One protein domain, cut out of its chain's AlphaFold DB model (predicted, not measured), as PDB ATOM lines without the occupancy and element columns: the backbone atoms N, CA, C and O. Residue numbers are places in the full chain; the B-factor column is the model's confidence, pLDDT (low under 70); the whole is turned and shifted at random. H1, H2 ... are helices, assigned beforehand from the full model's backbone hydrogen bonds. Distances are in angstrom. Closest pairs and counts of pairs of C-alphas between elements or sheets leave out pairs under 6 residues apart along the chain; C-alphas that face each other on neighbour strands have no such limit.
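AT A GLANCE: This is residues 53 to 120 of the 192 residues of the protein "RNA polymerase sigma factor, sigma-70 family" of Roseburia intestinalis L1-82 (UniProt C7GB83). This is a long helical hairpin: H2, the longest helix, runs nearly the length of a rod, and the shorter H1 folds back beside its first part. The far part of H2 and the tail after it, residues 106 to 120, stick out free. The printed part has 68 residues with two named helices, H1 then H2, no named strand, and is all helix. It is extended, with a radius of gyration of the C-alphas of 18.2 A and spans of 63 by 17 by 14 A.

HOW THE PARTS SIT: Start at H2, residues 80 to 116, and look across to H1, residues 55 to 75. They form a helical hairpin and touch; their closest C-alphas, those of Ile 83 and Glu 70, are 6.7 A apart. Their lines stand at a shallow tilt of 20 degrees, opposite ways. In H1 and H2 every O i to N i+4 pair is within hydrogen-bond range.

IN THESE COORDINATES: Find C-alpha 80 at (255.025, 205.657, 286.282); from there H2 runs 52.6 A to C-alpha 116 at (205.553, 188.249, 282.070). H1 begins at C-alpha 55, at (227.533, 199.966, 289.328), and runs 30.2 A to C-alpha 75.

THE WHOLE: The two C-alphas farthest apart, those of Gly 77 and Gln 120, are 62.7 A apart. The link from H1 to H2 is tight, and the printed part has no cut. Look at the B-factor column: pLDDT is under 70 at residue 53 and residues 104 to 120.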
ATOM      1  N   TYR A  53     223.357 194.050 288.148       67.25
ATOM      2  CA  TYR A  53     224.678 194.663 288.145       67.25
ATOM      3  C   TYR A  53     224.655 195.976 288.945       67.25
ATOM      4  O   TYR A  53     224.018 196.957 288.560       67.25
ATOM      5  N   ASN A  54     225.349 196.005 290.088       78.38
ATOM      6  CA  ASN A  54     225.426 197.183 290.949       78.38
ATOM      7  C   ASN A  54     226.674 198.010 290.610       78.38
ATOM      8  O   ASN A  54     227.777 197.729 291.085       78.38
ATOM      9  N   LYS A  55     226.473 199.071 289.822       78.00
ATOM     10  CA  LYS A  55     227.533 199.966 289.328       78.00
ATOM     11  C   LYS A  55     228.470 200.473 290.430       78.00
ATOM     12  O   LYS A  55     229.686 200.412 290.275       78.00
ATOM     13  N   ALA A  56     227.916 200.957 291.543       80.19
ATOM     14  CA  ALA A  56     228.706 201.560 292.618       80.19
ATOM     15  C   ALA A  56     229.595 200.527 293.328       80.19
ATOM     16  O   ALA A  56     230.738 200.818 293.693       80.19
ATOM     17  N   ARG A  57     229.084 199.303 293.498       80.81
ATOM     18  CA  ARG A  57     229.830 198.199 294.111       80.81
ATOM     19  C   ARG A  57     230.979 197.740 293.217       80.81
ATOM     20  O   ARG A  57     232.095 197.579 293.712       80.81
ATOM     21  N   GLU A  58     230.725 197.560 291.925       80.12
ATOM     22  CA  GLU A  58     231.733 197.071 290.978       80.12
ATOM     23  C   GLU A  58     232.843 198.099 290.724       80.12
ATOM     24  O   GLU A  58     234.019 197.744 290.703       80.12
ATOM     25  N   GLU A  59     232.517 199.392 290.666       85.38
ATOM     26  CA  GLU A  59     233.528 200.451 290.556       85.38
ATOM     27  C   GLU A  59     234.412 200.548 291.811       85.38
ATOM     28  O   GLU A  59     235.620 200.772 291.717       85.38
ATOM     29  N   LYS A  60     233.839 200.337 293.005       86.50
ATOM     30  CA  LYS A  60     234.615 200.289 294.254       86.50
ATOM     31  C   LYS A  60     235.576 199.098 294.271       86.50
ATOM     32  O   LYS A  60     236.725 199.259 294.674       86.50
ATOM     33  N   LYS A  61     235.128 197.922 293.814       81.31
ATOM     34  CA  LYS A  61     235.991 196.738 293.668       81.31
ATOM     35  C   LYS A  61     237.124 196.996 292.671       81.31
ATOM     36  O   LYS A  61     238.268 196.677 292.982       81.31
ATOM     37  N   TRP A  62     236.818 197.602 291.520       85.19
ATOM     38  CA  TRP A  62     237.816 197.926 290.499       85.19
ATOM     39  C   TRP A  62     238.884 198.886 291.030       85.19
ATOM     40  O   TRP A  62     240.069 198.608 290.881       85.19
ATOM     41  N   ARG A  63     238.482 199.957 291.732       86.81
ATOM     42  CA  ARG A  63     239.425 200.911 292.339       86.81
ATOM     43  C   ARG A  63     240.357 200.253 293.352       86.81
ATOM     44  O   ARG A  63     241.566 200.384 293.224       86.81
ATOM     45  N   LEU A  64     239.803 199.491 294.298       82.12
ATOM     46  CA  LEU A  64     240.600 198.786 295.309       82.12
ATOM     47  C   LEU A  64     241.606 197.818 294.678       82.12
ATOM     48  O   LEU A  64     242.734 197.686 295.149       82.12
ATOM     49  N   TRP A  65     241.197 197.137 293.608       85.25
ATOM     50  CA  TRP A  65     242.070 196.227 292.882       85.25
ATOM     51  C   TRP A  65     243.175 196.971 292.119       85.25
ATOM     52  O   TRP A  65     244.344 196.616 292.275       85.25
ATOM     53  N   LYS A  66     242.841 198.026 291.363       85.44
ATOM     54  CA  LYS A  66     243.835 198.827 290.629       85.44
ATOM     55  C   LYS A  66     244.838 199.494 291.554       85.44
ATOM     56  O   LYS A  66     246.024 199.459 291.268       85.44
ATOM     57  N   GLU A  67     244.395 200.035 292.684       86.56
ATOM     58  CA  GLU A  67     245.294 200.629 293.678       86.56
ATOM     59  C   GLU A  67     246.289 199.597 294.232       86.56
ATOM     60  O   GLU A  67     247.471 199.901 294.406       86.56
ATOM     61  N   ALA A  68     245.838 198.362 294.477       82.25
ATOM     62  CA  ALA A  68     246.713 197.281 294.920       82.25
ATOM     63  C   ALA A  68     247.713 196.860 293.829       82.25
ATOM     64  O   ALA A  68     248.891 196.664 294.128       82.25
ATOM     65  N   GLU A  69     247.267 196.751 292.576       80.00
ATOM     66  CA  GLU A  69     248.115 196.411 291.431       80.00
ATOM     67  C   GLU A  69     249.161 197.498 291.149       80.00
ATOM     68  O   GLU A  69     250.348 197.198 291.069       80.00
ATOM     69  N   GLU A  70     248.762 198.769 291.083       82.25
ATOM     70  CA  GLU A  70     249.680 199.896 290.874       82.25
ATOM     71  C   GLU A  70     250.710 199.992 292.005       82.25
ATOM     72  O   GLU A  70     251.891 200.227 291.756       82.25
ATOM     73  N   LYS A  71     250.305 199.735 293.256       84.38
ATOM     74  CA  LYS A  71     251.236 199.671 294.393       84.38
ATOM     75  C   LYS A  71     252.263 198.547 294.234       84.38
ATOM     76  O   LYS A  71     253.431 198.746 294.568       84.38
ATOM     77  N   GLN A  72     251.851 197.387 293.723       74.56
ATOM     78  CA  GLN A  72     252.768 196.288 293.409       74.56
ATOM     79  C   GLN A  72     253.718 196.670 292.265       74.56
ATOM     80  O   GLN A  72     254.926 196.497 292.404       74.56
ATOM     81  N   LEU A  73     253.215 197.267 291.181       74.88
ATOM     82  CA  LEU A  73     254.034 197.710 290.044       74.88
ATOM     83  C   LEU A  73     255.081 198.754 290.455       74.88
ATOM     84  O   LEU A  73     256.247 198.631 290.083       74.88
ATOM     85  N   ARG A  74     254.705 199.716 291.309       82.44
ATOM     86  CA  ARG A  74     255.650 200.680 291.895       82.44
ATOM     87  C   ARG A  74     256.712 199.999 292.758       82.44
ATOM     88  O   ARG A  74     257.880 200.355 292.675       82.44
ATOM     89  N   SER A  75     256.338 198.989 293.550       78.94
ATOM     90  CA  SER A  75     257.305 198.221 294.356       78.94
ATOM     91  C   SER A  75     258.302 197.421 293.509       78.94
ATOM     92  O   SER A  75     259.426 197.188 293.943       78.94
ATOM     93  N   LEU A  76     257.907 197.044 292.289       78.88
ATOM     94  CA  LEU A  76     258.742 196.344 291.312       78.88
ATOM     95  C   LEU A  76     259.584 197.296 290.444       78.88
ATOM     96  O   LEU A  76     260.349 196.827 289.606       78.88
ATOM     97  N   GLY A  77     259.466 198.615 290.643       84.25
ATOM     98  CA  GLY A  77     260.255 199.623 289.930       84.25
ATOM     99  C   GLY A  77     259.807 199.882 288.488       84.25
ATOM    100  O   GLY A  77     260.619 200.308 287.670       84.25
ATOM    101  N   VAL A  78     258.541 199.612 288.156       80.50
ATOM    102  CA  VAL A  78     257.967 199.945 286.841       80.50
ATOM    103  C   VAL A  78     257.835 201.468 286.698       80.50
ATOM    104  O   VAL A  78     257.515 202.152 287.669       80.50
ATOM    105  N   ASN A  79     258.084 201.998 285.496       84.06
ATOM    106  CA  ASN A  79     257.979 203.430 285.215       84.06
ATOM    107  C   ASN A  79     256.530 203.929 285.366       84.06
ATOM    108  O   ASN A  79     255.595 203.283 284.890       84.06
ATOM    109  N   GLU A  80     256.347 205.096 285.982       85.06
ATOM    110  CA  GLU A  80     255.025 205.657 286.282       85.06
ATOM    111  C   GLU A  80     254.230 205.962 284.998       85.06
ATOM    112  O   GLU A  80     253.029 205.697 284.950       85.06
ATOM    113  N   ASP A  81     254.904 206.383 283.920       83.62
ATOM    114  CA  ASP A  81     254.273 206.626 282.612       83.62
ATOM    115  C   ASP A  81     253.624 205.360 282.027       83.62
ATOM    116  O   ASP A  81     252.598 205.418 281.343       83.62
ATOM    117  N   ASP A  82     254.223 204.194 282.274       78.38
ATOM    118  CA  ASP A  82     253.701 202.919 281.782       78.38
ATOM    119  C   ASP A  82     252.564 202.408 282.673       78.38
ATOM    120  O   ASP A  82     251.592 201.841 282.168       78.38
ATOM    121  N   ILE A  83     252.628 202.683 283.980       77.31
ATOM    122  CA  ILE A  83     251.530 202.430 284.923       77.31
ATOM    123  C   ILE A  83     250.298 203.268 284.543       77.31
ATOM    124  O   ILE A  83     249.181 202.741 284.508       77.31
ATOM    125  N   GLU A  84     250.482 204.541 284.186       83.94
ATOM    126  CA  GLU A  84     249.386 205.417 283.761       83.94
ATOM    127  C   GLU A  84     248.737 204.934 282.456       83.94
ATOM    128  O   GLU A  84     247.508 204.828 282.372       83.94
ATOM    129  N   LYS A  85     249.541 204.555 281.454       80.75
ATOM    130  CA  LYS A  85     249.025 203.973 280.202       80.75
ATOM    131  C   LYS A  85     248.200 202.710 280.457       80.75
ATOM    132  O   LYS A  85     247.123 202.561 279.874       80.75
ATOM    133  N   LEU A  86     248.670 201.826 281.342       78.38
ATOM    134  CA  LEU A  86     247.939 200.617 281.738       78.38
ATOM    135  C   LEU A  86     246.610 200.962 282.412       78.38
ATOM    136  O   LEU A  86     245.574 200.408 282.052       78.38
ATOM    137  N   ARG A  87     246.599 201.934 283.329       82.62
ATOM    138  CA  ARG A  87     245.374 202.394 283.993       82.62
ATOM    139  C   ARG A  87     244.345 202.946 283.007       82.62
ATOM    140  O   ARG A  87     243.164 202.621 283.129       82.62
ATOM    141  N   VAL A  88     244.763 203.764 282.040       79.12
ATOM    142  CA  VAL A  88     243.863 204.312 281.008       79.12
ATOM    143  C   VAL A  88     243.262 203.191 280.161       79.12
ATOM    144  O   VAL A  88     242.054 203.183 279.909       79.12
ATOM    145  N   HIS A  89     244.086 202.226 279.758       75.38
ATOM    146  CA  HIS A  89     243.643 201.078 278.975       75.38
ATOM    147  C   HIS A  89     242.651 200.195 279.753       75.38
ATOM    148  O   HIS A  89     241.555 199.910 279.265       75.38
ATOM    149  N   ASP A  90     242.975 199.831 280.993       76.56
ATOM    150  CA  ASP A  90     242.107 199.003 281.839       76.56
ATOM    151  C   ASP A  90     240.791 199.709 282.182       76.56
ATOM    152  O   ASP A  90     239.736 199.076 282.266       76.56
ATOM    153  N   TRP A  91     240.822 201.036 282.331       83.56
ATOM    154  CA  TRP A  91     239.621 201.846 282.519       83.56
ATOM    155  C   TRP A  91     238.713 201.834 281.286       83.56
ATOM    156  O   TRP A  91     237.486 201.791 281.414       83.56
ATOM    157  N   ALA A  92     239.284 201.852 280.079       79.19
ATOM    158  CA  ALA A  92     238.510 201.750 278.845       79.19
ATOM    159  C   ALA A  92     237.778 200.400 278.746       79.19
ATOM    160  O   ALA A  92     236.593 200.382 278.393       79.19
ATOM    161  N   ILE A  93     238.445 199.305 279.135       75.75
ATOM    162  CA  ILE A  93     237.864 197.953 279.191       75.75
ATOM    163  C   ILE A  93     236.760 197.878 280.250       75.75
ATOM    164  O   ILE A  93     235.633 197.480 279.958       75.75
ATOM    165  N   PHE A  94     237.033 198.341 281.471       78.62
ATOM    166  CA  PHE A  94     236.026 198.360 282.531       78.62
ATOM    167  C   PHE A  94     234.771 199.144 282.107       78.62
ATOM    168  O   PHE A  94     233.640 198.717 282.344       78.62
ATOM    169  N   ASN A  95     234.948 200.261 281.395       80.38
ATOM    170  CA  ASN A  95     233.835 201.038 280.851       80.38
ATOM    171  C   ASN A  95     233.098 200.351 279.692       80.38
ATOM    172  O   ASN A  95     231.892 200.571 279.540       80.38
ATOM    173  N   SER A  96     233.768 199.571 278.837       73.25
ATOM    174  CA  SER A  96     233.073 198.778 277.814       73.25
ATOM    175  C   SER A  96     232.231 197.675 278.441       73.25
ATOM    176  O   SER A  96     231.066 197.539 278.074       73.25
ATOM    177  N   ASP A  97     232.770 196.978 279.440       73.94
ATOM    178  CA  ASP A  97     232.066 195.911 280.152       73.94
ATOM    179  C   ASP A  97     230.870 196.472 280.921       73.94
ATOM    180  O   ASP A  97     229.760 195.955 280.817       73.94
ATOM    181  N   ARG A  98     231.039 197.618 281.592       81.44
ATOM    182  CA  ARG A  98     229.928 198.339 282.230       81.44
ATOM    183  C   ARG A  98     228.807 198.661 281.239       81.44
ATOM    184  O   ARG A  98     227.640 198.454 281.550       81.44
ATOM    185  N   ARG A  99     229.147 199.169 280.046       79.38
ATOM    186  CA  ARG A  99     228.165 199.464 278.982       79.38
ATOM    187  C   ARG A  99     227.494 198.203 278.442       79.38
ATOM    188  O   ARG A  99     226.353 198.270 278.000       79.38
ATOM    189  N   TYR A 100     228.196 197.075 278.431       77.75
ATOM    190  CA  TYR A 100     227.612 195.789 278.073       77.75
ATOM    191  C   TYR A 100     226.586 195.351 279.121       77.75
ATOM    192  O   TYR A 100     225.429 195.152 278.768       77.75
ATOM    193  N   TYR A 101     226.962 195.300 280.403       70.81
ATOM    194  CA  TYR A 101     226.045 194.893 281.473       70.81
ATOM    195  C   TYR A 101     224.846 195.831 281.614       70.81
ATOM    196  O   TYR A 101     223.742 195.352 281.834       70.81
ATOM    197  N   GLN A 102     225.032 197.136 281.408       72.56
ATOM    198  CA  GLN A 102     223.928 198.093 281.371       72.56
ATOM    199  C   GLN A 102     222.930 197.768 280.247       72.56
ATOM    200  O   GLN A 102     221.739 197.657 280.508       72.56
ATOM    201  N   ARG A 103     223.409 197.534 279.017       75.38
ATOM    202  CA  ARG A 103     222.536 197.151 277.894       75.38
ATOM    203  C   ARG A 103     221.864 195.798 278.104       75.38
ATOM    204  O   ARG A 103     220.719 195.619 277.705       75.38
ATOM    205  N   VAL A 104     222.564 194.847 278.719       67.88
ATOM    206  CA  VAL A 104     222.004 193.535 279.066       67.88
ATOM    207  C   VAL A 104     220.932 193.664 280.142       67.88
ATOM    208  O   VAL A 104     219.935 192.968 280.048       67.88
ATOM    209  N   GLN A 105     221.086 194.559 281.120       65.25
ATOM    210  CA  GLN A 105     220.014 194.858 282.068       65.25
ATOM    211  C   GLN A 105     218.826 195.521 281.377       65.25
ATOM    212  O   GLN A 105     217.720 195.049 281.554       65.25
ATOM    213  N   GLU A 106     219.045 196.539 280.544       60.94
ATOM    214  CA  GLU A 106     217.972 197.222 279.804       60.94
ATOM    215  C   GLU A 106     217.201 196.253 278.881       60.94
ATOM    216  O   GLU A 106     215.975 196.249 278.860       60.94
ATOM    217  N   THR A 107     217.911 195.374 278.164       58.66
ATOM    218  CA  THR A 107     217.294 194.350 277.295       58.66
ATOM    219  C   THR A 107     216.687 193.207 278.106       58.66
ATOM    220  O   THR A 107     215.662 192.656 277.724       58.66
ATOM    221  N   GLY A 108     217.316 192.843 279.224       55.41
ATOM    222  CA  GLY A 108     216.821 191.848 280.165       55.41
ATOM    223  C   GLY A 108     215.519 192.294 280.812       55.41
ATOM    224  O   GLY A 108     214.617 191.485 280.896       55.41
ATOM    225  N   THR A 109     215.385 193.576 281.162       53.03
ATOM    226  CA  THR A 109     214.135 194.178 281.643       53.03
ATOM    227  C   THR A 109     213.051 194.149 280.567       53.03
ATOM    228  O   THR A 109     211.928 193.791 280.880       53.03
ATOM    229  N   TYR A 110     213.375 194.428 279.300       43.47
ATOM    230  CA  TYR A 110     212.399 194.338 278.203       43.47
ATOM    231  C   TYR A 110     211.960 192.895 277.901       43.47
ATOM    232  O   TYR A 110     210.804 192.645 277.573       43.47
ATOM    233  N   LEU A 111     212.881 191.930 278.008       48.72
ATOM    234  CA  LEU A 111     212.549 190.511 277.897       48.72
ATOM    235  C   LEU A 111     211.786 190.008 279.121       48.72
ATOM    236  O   LEU A 111     210.886 189.217 278.920       48.72
ATOM    237  N   ASP A 112     212.083 190.462 280.341       45.16
ATOM    238  CA  ASP A 112     211.297 190.137 281.546       45.16
ATOM    239  C   ASP A 112     209.860 190.660 281.413       45.16
ATOM    240  O   ASP A 112     208.916 189.938 281.701       45.16
ATOM    241  N   GLU A 113     209.690 191.877 280.886       48.66
ATOM    242  CA  GLU A 113     208.382 192.502 280.643       48.66
ATOM    243  C   GLU A 113     207.593 191.770 279.533       48.66
ATOM    244  O   GLU A 113     206.374 191.658 279.604       48.66
ATOM    245  N   LEU A 114     208.277 191.187 278.536       47.16
ATOM    246  CA  LEU A 114     207.664 190.309 277.526       47.16
ATOM    247  C   LEU A 114     207.484 188.855 277.995       47.16
ATOM    248  O   LEU A 114     206.614 188.152 277.480       47.16
ATOM    249  N   VAL A 115     208.302 188.378 278.932       45.19
ATOM    250  CA  VAL A 115     208.201 187.044 279.543       45.19
ATOM    251  C   VAL A 115     207.036 187.017 280.529       45.19
ATOM    252  O   VAL A 115     206.305 186.027 280.523       45.19
ATOM    253  N   GLU A 116     206.780 188.102 281.271       46.38
ATOM    254  CA  GLU A 116     205.553 188.249 282.070       46.38
ATOM    255  C   GLU A 116     204.288 188.136 281.199       46.38
ATOM    256  O   GLU A 116     203.317 187.515 281.629       46.38
ATOM    257  N   ASP A 117     204.320 188.622 279.952       40.50
ATOM    258  CA  ASP A 117     203.178 188.552 279.026       40.50
ATOM    259  C   ASP A 117     203.131 187.279 278.150       40.50
ATOM    260  O   ASP A 117     202.132 187.044 277.466       40.50
ATOM    261  N   THR A 118     204.166 186.421 278.145       44.59
ATOM    262  CA  THR A 118     204.214 185.250 277.235       44.59
ATOM    263  C   THR A 118     204.515 183.898 277.866       44.59
ATOM    264  O   THR A 118     204.397 182.892 277.165       44.59
ATOM    265  N   THR A 119     204.760 183.779 279.173       44.38
ATOM    266  CA  THR A 119     204.652 182.461 279.822       44.38
ATOM    267  C   THR A 119     203.194 182.135 280.127       44.38
ATOM    268  O   THR A 119     202.798 181.960 281.277       44.38
ATOM    269  N   GLN A 120     202.381 181.999 279.078       39.38
ATOM    270  CA  GLN A 120     201.343 180.984 279.143       39.38
ATOM    271  C   GLN A 120     202.095 179.652 279.215       39.38
ATOM    272  O   GLN A 120     202.845 179.348 278.283       39.38
TER     273      GLN A 120